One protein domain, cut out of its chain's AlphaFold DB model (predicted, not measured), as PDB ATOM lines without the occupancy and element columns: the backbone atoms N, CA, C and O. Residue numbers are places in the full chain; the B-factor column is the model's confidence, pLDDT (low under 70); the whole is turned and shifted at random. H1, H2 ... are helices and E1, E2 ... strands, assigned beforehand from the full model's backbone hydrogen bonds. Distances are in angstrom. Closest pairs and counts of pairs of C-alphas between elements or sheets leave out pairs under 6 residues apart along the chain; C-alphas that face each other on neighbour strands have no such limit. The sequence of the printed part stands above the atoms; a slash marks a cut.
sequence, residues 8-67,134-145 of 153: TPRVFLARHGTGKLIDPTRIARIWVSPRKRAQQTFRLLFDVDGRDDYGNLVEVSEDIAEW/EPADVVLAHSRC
ATOM      1  N   THR A   8     -45.100  20.638   2.608       28.94
ATOM      2  CA  THR A   8     -44.669  19.407   3.262       28.94
ATOM      3  C   THR A   8     -43.227  19.611   3.735       28.94
ATOM      4  O   THR A   8     -42.412  20.111   2.954       28.94
ATOM      5  N   PRO A   9     -42.868  19.241   4.977       29.98
ATOM      6  CA  PRO A   9     -41.487  19.343   5.438       29.98
ATOM      7  C   PRO A   9     -40.588  18.453   4.570       29.98
ATOM      8  O   PRO A   9     -40.802  17.245   4.456       29.98
ATOM      9  N   ARG A  10     -39.595  19.063   3.916       35.53
ATOM     10  CA  ARG A  10     -38.648  18.375   3.035       35.53
ATOM     11  C   ARG A  10     -37.434  17.931   3.847       35.53
ATOM     12  O   ARG A  10     -36.606  18.747   4.230       35.53
ATOM     13  N   VAL A  11     -37.332  16.629   4.111       36.53
ATOM     14  CA  VAL A  11     -36.125  16.011   4.682       36.53
ATOM     15  C   VAL A  11     -35.171  15.694   3.530       36.53
ATOM     16  O   VAL A  11     -35.484  14.862   2.678       36.53
ATOM     17  N   PHE A  12     -34.018  16.362   3.478       40.59
ATOM     18  CA  PHE A  12     -33.046  16.201   2.395       40.59
ATOM     19  C   PHE A  12     -31.829  15.372   2.823       40.59
ATOM     20  O   PHE A  12     -31.184  15.653   3.831       40.59
ATOM     21  N   LEU A  13     -31.471  14.373   2.008       37.97
ATOM     22  CA  LEU A  13     -30.194  13.658   2.092       37.97
ATOM     23  C   LEU A  13     -29.144  14.452   1.285       37.97
ATOM     24  O   LEU A  13     -29.273  14.599   0.070       37.97
ATOM     25  N   ALA A  14     -28.139  15.019   1.952       45.66
ATOM     26  CA  ALA A  14     -27.342  16.124   1.412       45.66
ATOM     27  C   ALA A  14     -26.204  15.755   0.431       45.66
ATOM     28  O   ALA A  14     -25.363  14.904   0.721       45.66
ATOM     29  N   ARG A  15     -26.101  16.520  -0.672       36.16
ATOM     30  CA  ARG A  15     -24.864  16.845  -1.427       36.16
ATOM     31  C   ARG A  15     -24.786  18.386  -1.532       36.16
ATOM     32  O   ARG A  15     -25.764  18.992  -1.957       36.16
ATOM     33  N   HIS A  16     -23.662  19.013  -1.163       39.31
ATOM     34  CA  HIS A  16     -23.530  20.471  -0.909       39.31
ATOM     35  C   HIS A  16     -23.028  21.318  -2.114       39.31
ATOM     36  O   HIS A  16     -22.239  20.823  -2.930       39.31
ATOM     37  N   GLY A  17     -23.461  22.592  -2.235       40.34
ATOM     38  CA  GLY A  17     -22.932  23.631  -3.157       40.34
ATOM     39  C   GLY A  17     -23.978  24.646  -3.677       40.34
ATOM     40  O   GLY A  17     -25.153  24.314  -3.770       40.34
ATOM     41  N   THR A  18     -23.564  25.863  -4.057       37.56
ATOM     42  CA  THR A  18     -24.443  26.915  -4.621       37.56
ATOM     43  C   THR A  18     -25.125  26.429  -5.907       37.56
ATOM     44  O   THR A  18     -24.454  25.911  -6.800       37.56
ATOM     45  N   GLY A  19     -26.456  26.534  -5.997       44.16
ATOM     46  CA  GLY A  19     -27.242  25.962  -7.103       44.16
ATOM     47  C   GLY A  19     -27.505  24.450  -6.997       44.16
ATOM     48  O   GLY A  19     -27.933  23.835  -7.973       44.16
ATOM     49  N   LYS A  20     -27.246  23.832  -5.835       52.69
ATOM     50  CA  LYS A  20     -27.614  22.438  -5.525       52.69
ATOM     51  C   LYS A  20     -28.776  22.380  -4.527       52.69
ATOM     52  O   LYS A  20     -29.261  23.403  -4.066       52.69
ATOM     53  N   LEU A  21     -29.212  21.160  -4.205       58.44
ATOM     54  CA  LEU A  21     -30.418  20.842  -3.424       58.44
ATOM     55  C   LEU A  21     -30.488  21.470  -2.012       58.44
ATOM     56  O   LEU A  21     -31.552  21.431  -1.408       58.44
ATOM     57  N   ILE A  22     -29.373  21.981  -1.475       65.56
ATOM     58  CA  ILE A  22     -29.277  22.580  -0.136       65.56
ATOM     59  C   ILE A  22     -28.548  23.916  -0.257       65.56
ATOM     60  O   ILE A  22     -27.401  23.946  -0.711       65.56
ATOM     61  N   ASP A  23     -29.207  24.989   0.177       74.62
ATOM     62  CA  ASP A  23     -28.620  26.318   0.338       74.62
ATOM     63  C   ASP A  23     -28.020  26.440   1.750       74.62
ATOM     64  O   ASP A  23     -28.767  26.437   2.730       74.62
ATOM     65  N   PRO A  24     -26.686  26.554   1.893       76.81
ATOM     66  CA  PRO A  24     -26.051  26.648   3.203       76.81
ATOM     67  C   PRO A  24     -26.530  27.820   4.061       76.81
ATOM     68  O   PRO A  24     -26.514  27.720   5.284       76.81
ATOM     69  N   THR A  25     -26.983  28.913   3.441       80.50
ATOM     70  CA  THR A  25     -27.453  30.115   4.151       80.50
ATOM     71  C   THR A  25     -28.837  29.940   4.776       80.50
ATOM     72  O   THR A  25     -29.267  30.754   5.593       80.50
ATOM     73  N   ARG A  26     -29.554  28.876   4.395       82.94
ATOM     74  CA  ARG A  26     -30.891  28.541   4.896       82.94
ATOM     75  C   ARG A  26     -30.860  27.449   5.970       82.94
ATOM     76  O   ARG A  26     -31.904  27.170   6.561       82.94
ATOM     77  N   ILE A  27     -29.689  26.874   6.262       85.94
ATOM     78  CA  ILE A  27     -29.519  25.838   7.289       85.94
ATOM     79  C   ILE A  27     -29.633  26.460   8.681       85.94
ATOM     80  O   ILE A  27     -28.835  27.310   9.063       85.94
ATOM     81  N   ALA A  28     -30.592  25.973   9.461       87.88
ATOM     82  CA  ALA A  28     -30.816  26.379  10.844       87.88
ATOM     83  C   ALA A  28     -30.299  25.352  11.864       87.88
ATOM     84  O   ALA A  28     -29.963  25.702  12.997       87.88
ATOM     85  N   ARG A  29     -30.236  24.067  11.491       89.88
ATOM     86  CA  ARG A  29     -29.707  23.004  12.358       89.88
ATOM     87  C   ARG A  29     -29.188  21.814  11.563       89.88
ATOM     88  O   ARG A  29     -29.767  21.421  10.552       89.88
ATOM     89  N   ILE A  30     -28.127  21.199  12.071       89.19
ATOM     90  CA  ILE A  30     -27.573  19.943  11.583       89.19
ATOM     91  C   ILE A  30     -27.548  18.945  12.741       89.19
ATOM     92  O   ILE A  30     -26.783  19.120  13.685       89.19
ATOM     93  N   TRP A  31     -28.341  17.877  12.667       90.75
ATOM     94  CA  TRP A  31     -28.229  16.763  13.611       90.75
ATOM     95  C   TRP A  31     -27.352  15.661  13.037       90.75
ATOM     96  O   TRP A  31     -27.592  15.174  11.930       90.75
ATOM     97  N   VAL A  32     -26.354  15.235  13.807       89.19
ATOM     98  CA  VAL A  32     -25.405  14.195  13.408       89.19
ATOM     99  C   VAL A  32     -25.530  13.001  14.340       89.19
ATOM    100  O   VAL A  32     -25.503  13.127  15.561       89.19
ATOM    101  N   SER A  33     -25.627  11.811  13.762       87.94
ATOM    102  CA  SER A  33     -25.595  10.572  14.530       87.94
ATOM    103  C   SER A  33     -24.240  10.402  15.241       87.94
ATOM    104  O   SER A  33     -23.196  10.641  14.628       87.94
ATOM    105  N   PRO A  34     -24.202   9.937  16.502       86.81
ATOM    106  CA  PRO A  34     -22.961   9.744  17.265       86.81
ATOM    107  C   PRO A  34     -22.082   8.617  16.707       86.81
ATOM    108  O   PRO A  34     -20.928   8.444  17.100       86.81
ATOM    109  N   ARG A  35     -22.599   7.833  15.754       84.06
ATOM    110  CA  ARG A  35     -21.884   6.708  15.153       84.06
ATOM    111  C   ARG A  35     -20.699   7.213  14.324       84.06
ATOM    112  O   ARG A  35     -20.849   8.082  13.467       84.06
ATOM    113  N   LYS A  36     -19.518   6.604  14.517       78.50
ATOM    114  CA  LYS A  36     -18.238   7.026  13.902       78.50
ATOM    115  C   LYS A  36     -18.324   7.279  12.392       78.50
ATOM    116  O   LYS A  36     -17.800   8.272  11.904       78.50
ATOM    117  N   ARG A  37     -19.023   6.414  11.654       78.19
ATOM    118  CA  ARG A  37     -19.227   6.555  10.199       78.19
ATOM    119  C   ARG A  37     -20.091   7.757   9.811       78.19
ATOM    120  O   ARG A  37     -19.820   8.385   8.791       78.19
ATOM    121  N   ALA A  38     -21.105   8.092  10.607       80.44
ATOM    122  CA  ALA A  38     -21.935   9.267  10.374       80.44
ATOM    123  C   ALA A  38     -21.147  10.547  10.665       80.44
ATOM    124  O   ALA A  38     -21.140  11.451   9.838       80.44
ATOM    125  N   GLN A  39     -20.385  10.559  11.763       81.75
ATOM    126  CA  GLN A  39     -19.438  11.629  12.092       81.75
ATOM    127  C   GLN A  39     -18.403  11.833  10.977       81.75
ATOM    128  O   GLN A  39     -18.177  12.952  10.536       81.75
ATOM    129  N   GLN A  40     -17.815  10.753  10.455       79.62
ATOM    130  CA  GLN A  40     -16.858  10.823   9.349       79.62
ATOM    131  C   GLN A  40     -17.501  11.338   8.054       79.62
ATOM    132  O   GLN A  40     -16.919  12.174   7.372       79.62
ATOM    133  N   THR A  41     -18.712  10.877   7.727       79.19
ATOM    134  CA  THR A  41     -19.462  11.366   6.556       79.19
ATOM    135  C   THR A  41     -19.773  12.854   6.691       79.19
ATOM    136  O   THR A  41     -19.592  13.603   5.737       79.19
ATOM    137  N   PHE A  42     -20.199  13.288   7.878       81.94
ATOM    138  CA  PHE A  42     -20.440  14.692   8.181       81.94
ATOM    139  C   PHE A  42     -19.168  15.530   7.982       81.94
ATOM    140  O   PHE A  42     -19.205  16.506   7.239       81.94
ATOM    141  N   ARG A  43     -18.025  15.097   8.531       78.44
ATOM    142  CA  ARG A  43     -16.740  15.797   8.348       78.44
ATOM    143  C   ARG A  43     -16.363  15.960   6.876       78.44
ATOM    144  O   ARG A  43     -15.992  17.051   6.467       78.44
ATOM    145  N   LEU A  44     -16.522  14.900   6.078       76.19
ATOM    146  CA  LEU A  44     -16.214  14.913   4.643       76.19
ATOM    147  C   LEU A  44     -17.158  15.809   3.827       76.19
ATOM    148  O   LEU A  44     -16.727  16.410   2.849       76.19
ATOM    149  N   LEU A  45     -18.444  15.868   4.185       72.06
ATOM    150  CA  LEU A  45     -19.441  16.659   3.452       72.06
ATOM    151  C   LEU A  45     -19.393  18.148   3.788       72.06
ATOM    152  O   LEU A  45     -19.783  18.962   2.957       72.06
ATOM    153  N   PHE A  46     -18.975  18.493   5.002       72.69
ATOM    154  CA  PHE A  46     -18.977  19.872   5.482       72.69
ATOM    155  C   PHE A  46     -17.576  20.479   5.587       72.69
ATOM    156  O   PHE A  46     -17.471  21.632   5.987       72.69
ATOM    157  N   ASP A  47     -16.533  19.734   5.191       68.44
ATOM    158  CA  ASP A  47     -15.128  20.173   5.191       68.44
ATOM    159  C   ASP A  47     -14.744  20.876   6.506       68.44
ATOM    160  O   ASP A  47     -14.166  21.964   6.544       68.44
ATOM    161  N   VAL A  48     -15.157  20.264   7.620       63.41
ATOM    162  CA  VAL A  48     -15.075  20.877   8.959       63.41
ATOM    163  C   VAL A  48     -13.645  20.999   9.484       63.41
ATOM    164  O   VAL A  48     -13.431  21.588  10.537       63.41
ATOM    165  N   ASP A  49     -12.664  20.471   8.750       57.16
ATOM    166  CA  ASP A  49     -11.243  20.614   9.067       57.16
ATOM    167  C   ASP A  49     -10.689  22.000   8.655       57.16
ATOM    168  O   ASP A  49      -9.525  22.296   8.922       57.16
ATOM    169  N   GLY A  50     -11.505  22.877   8.043       49.91
ATOM    170  CA  GLY A  50     -11.073  24.217   7.617       49.91
ATOM    171  C   GLY A  50     -12.109  25.350   7.676       49.91
ATOM    172  O   GLY A  50     -11.738  26.496   7.412       49.91
ATOM    173  N   ARG A  51     -13.381  25.088   8.014       52.69
ATOM    174  CA  ARG A  51     -14.423  26.127   8.148       52.69
ATOM    175  C   ARG A  51     -15.242  25.954   9.423       52.69
ATOM    176  O   ARG A  51     -15.932  24.955   9.595       52.69
ATOM    177  N   ASP A  52     -15.210  26.982  10.266       58.34
ATOM    178  CA  ASP A  52     -15.956  27.075  11.532       58.34
ATOM    179  C   ASP A  52     -17.431  27.500  11.322       58.34
ATOM    180  O   ASP A  52     -18.210  27.634  12.265       58.34
ATOM    181  N   ASP A  53     -17.840  27.691  10.061       67.44
ATOM    182  CA  ASP A  53     -19.103  28.328   9.662       67.44
ATOM    183  C   ASP A  53     -20.362  27.588  10.166       67.44
ATOM    184  O   ASP A  53     -21.424  28.192  10.304       67.44
ATOM    185  N   TYR A  54     -20.258  26.287  10.468       73.19
ATOM    186  CA  TYR A  54     -21.386  25.454  10.910       73.19
ATOM    187  C   TYR A  54     -21.313  25.029  12.380       73.19
ATOM    188  O   TYR A  54     -22.243  24.373  12.849       73.19
ATOM    189  N   GLY A  55     -20.255  25.381  13.120       73.50
ATOM    190  CA  GLY A  55     -20.016  24.867  14.478       73.50
ATOM    191  C   GLY A  55     -21.202  25.076  15.427       73.50
ATOM    192  O   GLY A  55     -21.594  24.161  16.146       73.50
ATOM    193  N   ASN A  56     -21.859  26.235  15.337       81.88
ATOM    194  CA  ASN A  56     -23.018  26.586  16.170       81.88
ATOM    195  C   ASN A  56     -24.338  25.913  15.741       81.88
ATOM    196  O   ASN A  56     -25.322  25.949  16.481       81.88
ATOM    197  N   LEU A  57     -24.387  25.326  14.541       86.81
ATOM    198  CA  LEU A  57     -25.584  24.695  13.980       86.81
ATOM    199  C   LEU A  57     -25.598  23.179  14.199       86.81
ATOM    200  O   LEU A  57     -26.642  22.549  14.019       86.81
ATOM    201  N   VAL A  58     -24.457  22.590  14.560       88.69
ATOM    202  CA  VAL A  58     -24.254  21.141  14.620       88.69
ATOM    203  C   VAL A  58     -24.534  20.607  16.019       88.69
ATOM    204  O   VAL A  58     -23.950  21.045  17.006       88.69
ATOM    205  N   GLU A  59     -25.386  19.592  16.098       90.81
ATOM    206  CA  GLU A  59     -25.710  18.877  17.327       90.81
ATOM    207  C   GLU A  59     -25.577  17.369  17.102       90.81
ATOM    208  O   GLU A  59     -26.190  16.793  16.200       90.81
ATOM    209  N   VAL A  60     -24.787  16.698  17.942       90.06
ATOM    210  CA  VAL A  60     -24.748  15.232  17.955       90.06
ATOM    211  C   VAL A  60     -25.942  14.716  18.751       90.06
ATOM    212  O   VAL A  60     -26.111  15.090  19.907       90.06
ATOM    213  N   SER A  61     -26.757  13.848  18.150       90.81
ATOM    214  CA  SER A  61     -27.982  13.349  18.781       90.81
ATOM    215  C   SER A  61     -28.138  11.841  18.620       90.81
ATOM    216  O   SER A  61     -28.148  11.316  17.504       90.81
ATOM    217  N   GLU A  62     -28.321  11.136  19.740       90.44
ATOM    218  CA  GLU A  62     -28.720   9.722  19.728       90.44
ATOM    219  C   GLU A  62     -30.095   9.539  19.079       90.44
ATOM    220  O   GLU A  62     -30.370   8.464  18.555       90.44
ATOM    221  N   ASP A  63     -30.939  10.579  19.006       88.94
ATOM    222  CA  ASP A  63     -32.261  10.447  18.390       88.94
ATOM    223  C   ASP A  63     -32.187  10.105  16.885       88.94
ATOM    224  O   ASP A  63     -33.118   9.518  16.337       88.94
ATOM    225  N   ILE A  64     -31.050  10.368  16.229       87.31
ATOM    226  CA  ILE A  64     -30.761   9.962  14.842       87.31
ATOM    227  C   ILE A  64     -29.739   8.807  14.753       87.31
ATOM    228  O   ILE A  64     -29.165   8.521  13.698       87.31
ATOM    229  N   ALA A  65     -29.473   8.104  15.854       86.44
ATOM    230  CA  ALA A  65     -28.703   6.867  15.806       86.44
ATOM    231  C   ALA A  65     -29.362   5.852  14.858       86.44
ATOM    232  O   ALA A  65     -30.586   5.814  14.701       86.44
ATOM    233  N   GLU A  66     -28.540   5.023  14.215       81.62
ATOM    234  CA  GLU A  66     -29.085   3.850  13.535       81.62
ATOM    235  C   GLU A  66     -29.769   2.924  14.529       81.62
ATOM    236  O   GLU A  66     -29.481   2.981  15.722       81.62
ATOM    237  N   TRP A  67     -30.669   2.095  14.007       84.94
ATOM    238  CA  TRP A  67     -31.294   1.031  14.776       84.94
ATOM    239  C   TRP A  67     -30.209   0.147  15.398       84.94
ATOM    240  O   TRP A  67     -29.303  -0.296  14.689       84.94
ATOM    241  N   GLU A 134     -37.062  33.520   7.931       85.94
ATOM    242  CA  GLU A 134     -35.735  33.131   8.419       85.94
ATOM    243  C   GLU A 134     -35.293  31.750   7.889       85.94
ATOM    244  O   GLU A 134     -36.110  30.986   7.361       85.94
ATOM    245  N   PRO A 135     -33.991  31.405   7.992       83.88
ATOM    246  CA  PRO A 135     -33.489  30.050   7.755       83.88
ATOM    247  C   PRO A 135     -34.218  29.004   8.615       83.88
ATOM    248  O   PRO A 135     -34.327  29.164   9.828       83.88
ATOM    249  N   ALA A 136     -34.670  27.906   8.005       86.56
ATOM    250  CA  ALA A 136     -35.393  26.829   8.697       86.56
ATOM    251  C   ALA A 136     -35.014  25.419   8.203       86.56
ATOM    252  O   ALA A 136     -35.622  24.419   8.611       86.56
ATOM    253  N   ASP A 137     -34.019  25.310   7.319       85.94
ATOM    254  CA  ASP A 137     -33.618  24.022   6.768       85.94
ATOM    255  C   ASP A 137     -32.870  23.209   7.823       85.94
ATOM    256  O   ASP A 137     -31.972  23.694   8.518       85.94
ATOM    257  N   VAL A 138     -33.243  21.935   7.926       85.81
ATOM    258  CA  VAL A 138     -32.612  20.973   8.825       85.81
ATOM    259  C   VAL A 138     -31.868  19.935   8.003       85.81
ATOM    260  O   VAL A 138     -32.439  19.314   7.103       85.81
ATOM    261  N   VAL A 139     -30.613  19.678   8.367       83.38
ATOM    262  CA  VAL A 139     -29.826  18.578   7.806       83.38
ATOM    263  C   VAL A 139     -29.716  17.441   8.814       83.38
ATOM    264  O   VAL A 139     -29.367  17.637   9.976       83.38
ATOM    265  N   LEU A 140     -29.981  16.228   8.341       83.50
ATOM    266  CA  LEU A 140     -29.894  14.999   9.117       83.50
ATOM    267  C   LEU A 140     -28.739  14.142   8.584       83.50
ATOM    268  O   LEU A 140     -28.814  13.581   7.490       83.50
ATOM    269  N   ALA A 141     -27.655  14.042   9.352       80.75
ATOM    270  CA  ALA A 141     -26.482  13.250   9.009       80.75
ATOM    271  C   ALA A 141     -26.506  11.904   9.748       80.75
ATOM    272  O   ALA A 141     -26.090  11.779  10.901       80.75
ATOM    273  N   HIS A 142     -26.961  10.872   9.044       75.81
ATOM    274  CA  HIS A 142     -26.859   9.478   9.466       75.81
ATOM    275  C   HIS A 142     -26.069   8.688   8.416       75.81
ATOM    276  O   HIS A 142     -26.002   9.066   7.244       75.81
ATOM    277  N   SER A 143     -25.434   7.593   8.816       56.34
ATOM    278  CA  SER A 143     -24.727   6.748   7.862       56.34
ATOM    279  C   SER A 143     -25.684   5.900   7.035       56.34
ATOM    280  O   SER A 143     -26.573   5.256   7.562       56.34
ATOM    281  N   ARG A 144     -25.464   5.790   5.727       45.53
ATOM    282  CA  ARG A 144     -26.190   4.798   4.927       45.53
ATOM    283  C   ARG A 144     -25.761   3.401   5.393       45.53
ATOM    284  O   ARG A 144     -24.617   3.013   5.159       45.53
ATOM    285  N   CYS A 145     -26.641   2.644   6.046       38.12
ATOM    286  CA  CYS A 145     -26.382   1.230   6.292       38.12
ATOM    287  C   CYS A 145     -26.426   0.515   4.933       38.12
ATOM    288  O   CYS A 145     -27.490   0.257   4.375       38.12
TER     289      CYS A 145
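This is residues 8 to 67 and 134 to 145 of the 153 residues of an uncharacterized protein of Talaromyces marneffei (UniProt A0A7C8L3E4). What is it? Amid little regular structure, helix H1 lies over one face of a small parallel sheet, E2 E1 E3. How large? The printed part has 72 residues, 25 in named elements, mixed in class, ordered E1, H1, E2, E3. It is compact, with a radius of gyration of the C-alphas of 11.8 A and spans of 34 by 31 by 20 A.

Which strands pair? E1, residues 27 to 32, is parallel to E2, residues 58 to 60, with N 59 and O 30 2.8 A apart, and to E3, residues 137 to 141, with N 31 and O 139 2.9 A apart. Where is the helix? H1, residues 36 to 46, is on the sheet, its height over the sheet 8.9 A.

Where does E1 begin? C-alpha 27 is at (-29.519, 25.838, 7.289). Where does E3 end? C-alpha 141 is at (-26.482, 13.250, 9.009).

What is cut? Residues 68 to 133 are not printed; C-alphas 67 and 134 are 33.0 A apart. Where is confidence low? Residues 8 to 22, 47 to 53 and 143 to 145 have pLDDT under 70.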